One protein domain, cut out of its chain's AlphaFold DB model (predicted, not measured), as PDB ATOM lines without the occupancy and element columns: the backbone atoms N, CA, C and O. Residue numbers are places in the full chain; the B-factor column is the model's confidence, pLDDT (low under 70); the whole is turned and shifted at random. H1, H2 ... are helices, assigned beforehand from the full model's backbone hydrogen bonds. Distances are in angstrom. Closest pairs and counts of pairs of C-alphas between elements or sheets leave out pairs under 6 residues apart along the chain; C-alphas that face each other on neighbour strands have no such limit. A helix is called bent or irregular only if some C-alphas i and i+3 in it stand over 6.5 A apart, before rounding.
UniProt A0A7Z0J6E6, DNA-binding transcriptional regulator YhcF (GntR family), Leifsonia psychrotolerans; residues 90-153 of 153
ATOM      1  N   ASP A  90     194.756 210.401 273.940       82.62
ATOM      2  CA  ASP A  90     194.654 211.716 274.577       82.62
ATOM      3  C   ASP A  90     193.463 212.496 273.980       82.62
ATOM      4  O   ASP A  90     193.439 212.692 272.760       82.62
ATOM      5  N   PRO A  91     192.481 212.950 274.785       85.62
ATOM      6  CA  PRO A  91     191.323 213.685 274.280       85.62
ATOM      7  C   PRO A  91     191.688 214.931 273.465       85.62
ATOM      8  O   PRO A  91     190.993 215.243 272.498       85.62
ATOM      9  N   ALA A  92     192.779 215.622 273.816       86.19
ATOM     10  CA  ALA A  92     193.244 216.786 273.062       86.19
ATOM     11  C   ALA A  92     193.699 216.379 271.653       86.19
ATOM     12  O   ALA A  92     193.289 216.985 270.665       86.19
ATOM     13  N   PHE A  93     194.463 215.287 271.553       85.12
ATOM     14  CA  PHE A  93     194.865 214.724 270.265       85.12
ATOM     15  C   PHE A  93     193.657 214.277 269.437       85.12
ATOM     16  O   PHE A  93     193.618 214.535 268.236       85.12
ATOM     17  N   VAL A  94     192.667 213.624 270.060       88.25
ATOM     18  CA  VAL A  94     191.449 213.174 269.364       88.25
ATOM     19  C   VAL A  94     190.684 214.362 268.784       88.25
ATOM     20  O   VAL A  94     190.256 214.284 267.635       88.25
ATOM     21  N   GLY A  95     190.559 215.465 269.530       91.00
ATOM     22  CA  GLY A  95     189.947 216.702 269.037       91.00
ATOM     23  C   GLY A  95     190.692 217.285 267.833       91.00
ATOM     24  O   GLY A  95     190.111 217.438 266.762       91.00
ATOM     25  N   GLU A  96     192.002 217.508 267.960       91.00
ATOM     26  CA  GLU A  96     192.829 218.039 266.863       91.00
ATOM     27  C   GLU A  96     192.860 217.121 265.631       91.00
ATOM     28  O   GLU A  96     193.023 217.564 264.490       91.00
ATOM     29  N   TRP A  97     192.781 215.807 265.839       91.38
ATOM     30  CA  TRP A  97     192.672 214.838 264.756       91.38
ATOM     31  C   TRP A  97     191.301 214.900 264.079       91.38
ATOM     32  O   TRP A  97     191.247 214.906 262.850       91.38
ATOM     33  N   ALA A  98     190.216 215.010 264.849       93.31
ATOM     34  CA  ALA A  98     188.864 215.138 264.318       93.31
ATOM     35  C   ALA A  98     188.696 216.412 263.475       93.31
ATOM     36  O   ALA A  98     188.108 216.345 262.399       93.31
ATOM     37  N   ASP A  99     189.281 217.539 263.892       95.75
ATOM     38  CA  ASP A  99     189.242 218.796 263.129       95.75
ATOM     39  C   ASP A  99     189.969 218.679 261.777       95.75
ATOM     40  O   ASP A  99     189.482 219.127 260.731       95.75
ATOM     41  N   ARG A 100     191.134 218.018 261.770       95.00
ATOM     42  CA  ARG A 100     191.876 217.723 260.533       95.00
ATOM     43  C   ARG A 100     191.097 216.775 259.628       95.00
ATOM     44  O   ARG A 100     191.012 217.020 258.426       95.00
ATOM     45  N   LEU A 101     190.503 215.725 260.196       95.56
ATOM     46  CA  LEU A 101     189.666 214.786 259.455       95.56
ATOM     47  C   LEU A 101     188.459 215.498 258.835       95.56
ATOM     48  O   LEU A 101     188.191 215.300 257.656       95.56
ATOM     49  N   ALA A 102     187.773 216.361 259.585       96.31
ATOM     50  CA  ALA A 102     186.633 217.121 259.085       96.31
ATOM     51  C   ALA A 102     187.001 217.964 257.855       96.31
ATOM     52  O   ALA A 102     186.247 217.992 256.886       96.31
ATOM     53  N   THR A 103     188.185 218.583 257.860       97.56
ATOM     54  CA  THR A 103     188.693 219.348 256.709       97.56
ATOM     55  C   THR A 103     188.924 218.448 255.489       97.56
ATOM     56  O   THR A 103     188.442 218.761 254.403       97.56
ATOM     57  N   LEU A 104     189.579 217.294 255.663       96.19
ATOM     58  CA  LEU A 104     189.829 216.337 254.573       96.19
ATOM     59  C   LEU A 104     188.533 215.751 253.993       96.19
ATOM     60  O   LEU A 104     188.398 215.587 252.781       96.19
ATOM     61  N   LEU A 105     187.561 215.444 254.853       96.25
ATOM     62  CA  LEU A 105     186.253 214.961 254.418       96.25
ATOM     63  C   LEU A 105     185.472 216.057 253.685       96.25
ATOM     64  O   LEU A 105     184.851 215.774 252.664       96.25
ATOM     65  N   ALA A 106     185.544 217.307 254.152       97.12
ATOM     66  CA  ALA A 106     184.930 218.440 253.467       97.12
ATOM     67  C   ALA A 106     185.515 218.647 252.060       97.12
ATOM     68  O   ALA A 106     184.755 218.906 251.130       97.12
ATOM     69  N   GLU A 107     186.828 218.481 251.876       97.56
ATOM     70  CA  GLU A 107     187.465 218.511 250.553       97.56
ATOM     71  C   GLU A 107     186.934 217.400 249.639       97.56
ATOM     72  O   GLU A 107     186.546 217.675 248.503       97.56
ATOM     73  N   ALA A 108     186.859 216.159 250.132       97.00
ATOM     74  CA  ALA A 108     186.332 215.031 249.363       97.00
ATOM     75  C   ALA A 108     184.872 215.265 248.934       97.00
ATOM     76  O   ALA A 108     184.526 215.085 247.764       97.00
ATOM     77  N   VAL A 109     184.031 215.741 249.855       97.69
ATOM     78  CA  VAL A 109     182.626 216.069 249.579       97.69
ATOM     79  C   VAL A 109     182.512 217.227 248.583       97.69
ATOM     80  O   VAL A 109     181.725 217.147 247.641       97.69
ATOM     81  N   ALA A 110     183.317 218.283 248.728       98.00
ATOM     82  CA  ALA A 110     183.324 219.422 247.805       98.00
ATOM     83  C   ALA A 110     183.755 219.036 246.378       98.00
ATOM     84  O   ALA A 110     183.363 219.701 245.419       98.00
ATOM     85  N   GLN A 111     184.523 217.954 246.231       97.69
ATOM     86  CA  GLN A 111     184.914 217.364 244.945       97.69
ATOM     87  C   GLN A 111     183.901 216.331 244.413       97.69
ATOM     88  O   GLN A 111     184.103 215.774 243.335       97.69
ATOM     89  N   GLY A 112     182.806 216.073 245.137       97.62
ATOM     90  CA  GLY A 112     181.737 215.165 244.717       97.62
ATOM     91  C   GLY A 112     181.978 213.686 245.025       97.62
ATOM     92  O   GLY A 112     181.293 212.836 244.455       97.62
ATOM     93  N   VAL A 113     182.921 213.353 245.912       97.88
ATOM     94  CA  VAL A 113     183.094 211.974 246.393       97.88
ATOM     95  C   VAL A 113     181.908 211.619 247.294       97.88
ATOM     96  O   VAL A 113     181.634 212.320 248.268       97.88
ATOM     97  N   GLY A 114     181.186 210.547 246.966       97.62
ATOM     98  CA  GLY A 114     179.999 210.131 247.718       97.62
ATOM     99  C   GLY A 114     180.335 209.444 249.044       97.62
ATOM    100  O   GLY A 114     181.352 208.760 249.157       97.62
ATOM    101  N   ASP A 115     179.435 209.548 250.024       97.31
ATOM    102  CA  ASP A 115     179.610 209.012 251.382       97.31
ATOM    103  C   ASP A 115     180.025 207.533 251.403       97.31
ATOM    104  O   ASP A 115     180.937 207.150 252.130       97.31
ATOM    105  N   ALA A 116     179.396 206.698 250.569       97.06
ATOM    106  CA  ALA A 116     179.716 205.273 250.486       97.06
ATOM    107  C   ALA A 116     181.156 205.016 250.006       97.06
ATOM    108  O   ALA A 116     181.806 204.085 250.476       97.06
ATOM    109  N   GLU A 117     181.675 205.847 249.097       97.31
ATOM    110  CA  GLU A 117     183.061 205.742 248.639       97.31
ATOM    111  C   GLU A 117     184.035 206.214 249.723       97.31
ATOM    112  O   GLU A 117     185.048 205.558 249.962       97.31
ATOM    113  N   ILE A 118     183.718 207.314 250.413       97.31
ATOM    114  CA  ILE A 118     184.514 207.820 251.539       97.31
ATOM    115  C   ILE A 118     184.630 206.748 252.627       97.31
ATOM    116  O   ILE A 118     185.738 206.409 253.046       97.31
ATOM    117  N   LEU A 119     183.496 206.188 253.054       97.19
ATOM    118  CA  LEU A 119     183.451 205.141 254.072       97.19
ATOM    119  C   LEU A 119     184.212 203.895 253.611       97.19
ATOM    120  O   LEU A 119     185.064 203.408 254.349       97.19
ATOM    121  N   GLY A 120     184.009 203.449 252.367       97.56
ATOM    122  CA  GLY A 120     184.743 202.313 251.808       97.56
ATOM    123  C   GLY A 120     186.261 202.528 251.767       97.56
ATOM    124  O   GLY A 120     187.027 201.603 252.039       97.56
ATOM    125  N   ARG A 121     186.728 203.754 251.491       96.19
ATOM    126  CA  ARG A 121     188.159 204.104 251.543       96.19
ATOM    127  C   ARG A 121     188.698 204.073 252.971       96.19
ATOM    128  O   ARG A 121     189.779 203.530 253.184       96.19
ATOM    129  N   VAL A 122     187.960 204.618 253.939       95.81
ATOM    130  CA  VAL A 122     188.347 204.588 255.360       95.81
ATOM    131  C   VAL A 122     188.426 203.146 255.863       95.81
ATOM    132  O   VAL A 122     189.434 202.759 256.451       95.81
ATOM    133  N   GLU A 123     187.409 202.330 255.579       96.38
ATOM    134  CA  GLU A 123     187.371 200.911 255.946       96.38
ATOM    135  C   GLU A 123     188.527 200.130 255.319       96.38
ATOM    136  O   GLU A 123     189.231 199.403 256.020       96.38
ATOM    137  N   SER A 124     188.782 200.326 254.022       95.75
ATOM    138  CA  SER A 124     189.897 199.684 253.320       95.75
ATOM    139  C   SER A 124     191.252 200.051 253.934       95.75
ATOM    140  O   SER A 124     192.088 199.172 254.150       95.75
ATOM    141  N   GLN A 125     191.466 201.325 254.277       94.19
ATOM    142  CA  GLN A 125     192.706 201.765 254.920       94.19
ATOM    143  C   GLN A 125     192.867 201.156 256.319       94.19
ATOM    144  O   GLN A 125     193.918 200.590 256.619       94.19
ATOM    145  N   LEU A 126     191.823 201.189 257.153       93.62
ATOM    146  CA  LEU A 126     191.843 200.566 258.483       93.62
ATOM    147  C   LEU A 126     192.089 199.051 258.416       93.62
ATOM    148  O   LEU A 126     192.859 198.523 259.225       93.62
ATOM    149  N   GLY A 127     191.493 198.376 257.430       93.56
ATOM    150  CA  GLY A 127     191.730 196.963 257.135       93.56
ATOM    151  C   GLY A 127     193.193 196.678 256.795       93.56
ATOM    152  O   GLY A 127     193.792 195.791 257.398       93.56
ATOM    153  N   SER A 128     193.810 197.496 255.937       93.44
ATOM    154  CA  SER A 128     195.220 197.323 255.551       93.44
ATOM    155  C   SER A 128     196.187 197.398 256.744       93.44
ATOM    156  O   SER A 128     197.142 196.625 256.826       93.44
ATOM    157  N   PHE A 129     195.930 198.274 257.724       93.25
ATOM    158  CA  PHE A 129     196.729 198.330 258.951       93.25
ATOM    159  C   PHE A 129     196.534 197.083 259.814       93.25
ATOM    160  O   PHE A 129     197.490 196.587 260.406       93.25
ATOM    161  N   ALA A 130     195.304 196.571 259.907       90.62
ATOM    162  CA  ALA A 130     195.013 195.363 260.672       90.62
ATOM    163  C   ALA A 130     195.698 194.125 260.072       90.62
ATOM    164  O   ALA A 130     196.276 193.330 260.811       90.62
ATOM    165  N   GLU A 131     195.692 194.000 258.745       92.38
ATOM    166  CA  GLU A 131     196.388 192.931 258.024       92.38
ATOM    167  C   GLU A 131     197.901 192.983 258.259       92.38
ATOM    168  O   GLU A 131     198.510 191.965 258.598       92.38
ATOM    169  N   ARG A 132     198.510 194.175 258.169       92.88
ATOM    170  CA  ARG A 132     199.944 194.345 258.452       92.88
ATOM    171  C   ARG A 132     200.302 194.048 259.908       92.88
ATOM    172  O   ARG A 132     201.297 193.366 260.141       92.88
ATOM    173  N   ARG A 133     199.454 194.420 260.877       90.31
ATOM    174  CA  ARG A 133     199.631 194.028 262.293       90.31
ATOM    175  C   ARG A 133     199.599 192.514 262.486       90.31
ATOM    176  O   ARG A 133     200.425 191.961 263.215       90.31
ATOM    177  N   ALA A 134     198.663 191.832 261.827       88.75
ATOM    178  CA  ALA A 134     198.584 190.377 261.878       88.75
ATOM    179  C   ALA A 134     199.857 189.735 261.294       88.75
ATOM    180  O   ALA A 134     200.418 188.824 261.900       88.75
ATOM    181  N   ALA A 135     200.370 190.261 260.178       89.50
ATOM    182  CA  ALA A 135     201.618 189.794 259.577       89.50
ATOM    183  C   ALA A 135     202.852 190.051 260.468       89.50
ATOM    184  O   ALA A 135     203.669 189.146 260.647       89.50
ATOM    185  N   ALA A 136     202.971 191.243 261.064       85.62
ATOM    186  CA  ALA A 136     204.079 191.606 261.952       85.62
ATOM    187  C   ALA A 136     204.142 190.697 263.193       85.62
ATOM    188  O   ALA A 136     205.195 190.132 263.496       85.62
ATOM    189  N   SER A 137     203.000 190.460 263.851       83.50
ATOM    190  CA  SER A 137     202.932 189.559 265.013       83.50
ATOM    191  C   SER A 137     203.278 188.102 264.670       83.50
ATOM    192  O   SER A 137     203.964 187.429 265.443       83.50
ATOM    193  N   ALA A 138     202.876 187.613 263.490       85.50
ATOM    194  CA  ALA A 138     203.245 186.280 263.013       85.50
ATOM    195  C   ALA A 138     204.757 186.153 262.741       85.50
ATOM    196  O   ALA A 138     205.363 185.132 263.077       85.50
ATOM    197  N   ALA A 139     205.378 187.188 262.166       82.50
ATOM    198  CA  ALA A 139     206.817 187.219 261.912       82.50
ATOM    199  C   ALA A 139     207.638 187.221 263.215       82.50
ATOM    200  O   ALA A 139     208.639 186.507 263.322       82.50
ATOM    201  N   GLU A 140     207.196 187.964 264.232       80.00
ATOM    202  CA  GLU A 140     207.849 187.996 265.543       80.00
ATOM    203  C   GLU A 140     207.735 186.651 266.279       80.00
ATOM    204  O   GLU A 140     208.731 186.143 266.803       80.00
ATOM    205  N   ALA A 141     206.562 186.007 266.232       79.88
ATOM    206  CA  ALA A 141     206.367 184.662 266.777       79.88
ATOM    207  C   ALA A 141     207.298 183.627 266.115       79.88
ATOM    208  O   ALA A 141     207.889 182.787 266.802       79.88
ATOM    209  N   ALA A 142     207.489 183.717 264.794       77.69
ATOM    210  CA  ALA A 142     208.419 182.860 264.063       77.69
ATOM    211  C   ALA A 142     209.893 183.111 264.456       77.69
ATOM    212  O   ALA A 142     210.656 182.157 264.626       77.69
ATOM    213  N   SER A 143     210.288 184.372 264.661       72.62
ATOM    214  CA  SER A 143     211.644 184.756 265.094       72.62
ATOM    215  C   SER A 143     211.968 184.293 266.529       72.62
ATOM    216  O   SER A 143     213.059 183.780 266.808       72.62
ATOM    217  N   SER A 144     210.991 184.389 267.439       71.31
ATOM    218  CA  SER A 144     211.103 183.913 268.826       71.31
ATOM    219  C   SER A 144     211.247 182.383 268.911       71.31
ATOM    220  O   SER A 144     212.102 181.859 269.637       71.31
ATOM    221  N   ALA A 145     210.489 181.646 268.090       72.12
ATOM    222  CA  ALA A 145     210.586 180.188 268.007       72.12
ATOM    223  C   ALA A 145     211.964 179.715 267.501       72.12
ATOM    224  O   ALA A 145     212.533 178.777 268.062       72.12
ATOM    225  N   ALA A 146     212.546 180.394 266.506       68.94
ATOM    226  CA  ALA A 146     213.863 180.057 265.955       68.94
ATOM    227  C   ALA A 146     215.024 180.296 266.944       68.94
ATOM    228  O   ALA A 146     216.007 179.552 266.948       68.94
ATOM    229  N   SER A 147     214.903 181.291 267.827       60.16
ATOM    230  CA  SER A 147     215.932 181.604 268.833       60.16
ATOM    231  C   SER A 147     215.966 180.604 270.003       60.16
ATOM    232  O   SER A 147     216.986 180.480 270.681       60.16
ATOM    233  N   THR A 148     214.893 179.832 270.217       60.25
ATOM    234  CA  THR A 148     214.772 178.884 271.344       60.25
ATOM    235  C   THR A 148     215.442 177.523 271.064       60.25
ATOM    236  O   THR A 148     215.812 176.807 271.994       60.25
ATOM    237  N   THR A 149     215.676 177.157 269.797       57.81
ATOM    238  CA  THR A 149     216.238 175.840 269.419       57.81
ATOM    239  C   THR A 149     217.772 175.759 269.508       57.81
ATOM    240  O   THR A 149     218.313 174.667 269.645       57.81
ATOM    241  N   THR A 150     218.494 176.885 269.511       55.22
ATOM    242  CA  THR A 150     219.974 176.894 269.411       55.22
ATOM    243  C   THR A 150     220.699 176.854 270.774       55.22
ATOM    244  O   THR A 150     221.913 176.699 270.829       55.22
ATOM    245  N   GLY A 151     219.980 176.946 271.899       47.44
ATOM    246  CA  GLY A 151     220.567 177.067 273.247       47.44
ATOM    247  C   GLY A 151     220.746 175.774 274.056       47.44
ATOM    248  O   GLY A 151     221.058 175.855 275.241       47.44
ATOM    249  N   LYS A 152     220.516 174.587 273.477       49.81
ATOM    250  CA  LYS A 152     220.649 173.301 274.187       49.81
ATOM    251  C   LYS A 152     221.700 172.418 273.512       49.81
ATOM    252  O   LYS A 152     221.361 171.560 272.702       49.81
ATOM    253  N   SER A 153     222.973 172.636 273.825       42.38
ATOM    254  CA  SER A 153     224.079 171.695 273.578       42.38
ATOM    255  C   SER A 153     225.188 171.930 274.588       42.38
ATOM    256  O   SER A 153     225.492 173.115 274.839       42.38
TER     257      SER A 153
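What this domain is: This is residues 90 to 153 of the 153 residues of the protein "DNA-binding transcriptional regulator YhcF (GntR family)" of Leifsonia psychrotolerans (UniProt A0A7Z0J6E6). Two helices meet near their ends and make an open V: the long helix H2 is one arm and the shorter H1 the other, with a tight link at the corner. Most of each arm stands free, and the unnamed residues 149 to 153 trail on beyond the far end of H2. The printed part has 64 residues with two named helices, H1 then H2 along the chain, and no named strand; the class is all helix. The whole is extended, with a radius of gyration of the C-alphas of 20.4 A, and the C-alphas span 68 by 28 by 12 A, the longest span lying along H2 and its tail.

How they stand to each other: Begin with H2, residues 115 to 148, and look from its first residues toward H1, residues 91 to 110. The two only just touch, with 3 pairs of C-alphas within 8 A; the closest are those of Ala 108 and Ile 118, 7.7 A apart. H1 touches H2 with residues 105 to 109 alone, and H2 touches H1 with residues 115 to 118 alone. Their lines stand at a steep tilt of 49 degrees, and they run opposite ways. Their centres are 24.1 A apart. In H1 and H2 every O i to N i+4 pair is within hydrogen-bond range.

Where its parts are: Find C-alpha 115 at (179.610, 209.012, 251.382); from there H2 runs 50.4 A to C-alpha 148 at (214.772, 178.884, 271.344). H1 begins at C-alpha 91, at (191.323, 213.685, 274.280), and measures 28.2 A to C-alpha 110. Neither helix is bent.

The domain as a whole: Look at Ala 110 and Ser 153 for the two C-alphas farthest apart, 67.8 A. Residues 90 to 104 and 119 to 153 stand free. The link from H1 to H2, four residues, is tight, and the printed part has no cut. Ser 153 is the chain's last residue. The mean pLDDT of the printed part is 86.9; residues 146 to 153 are under 70.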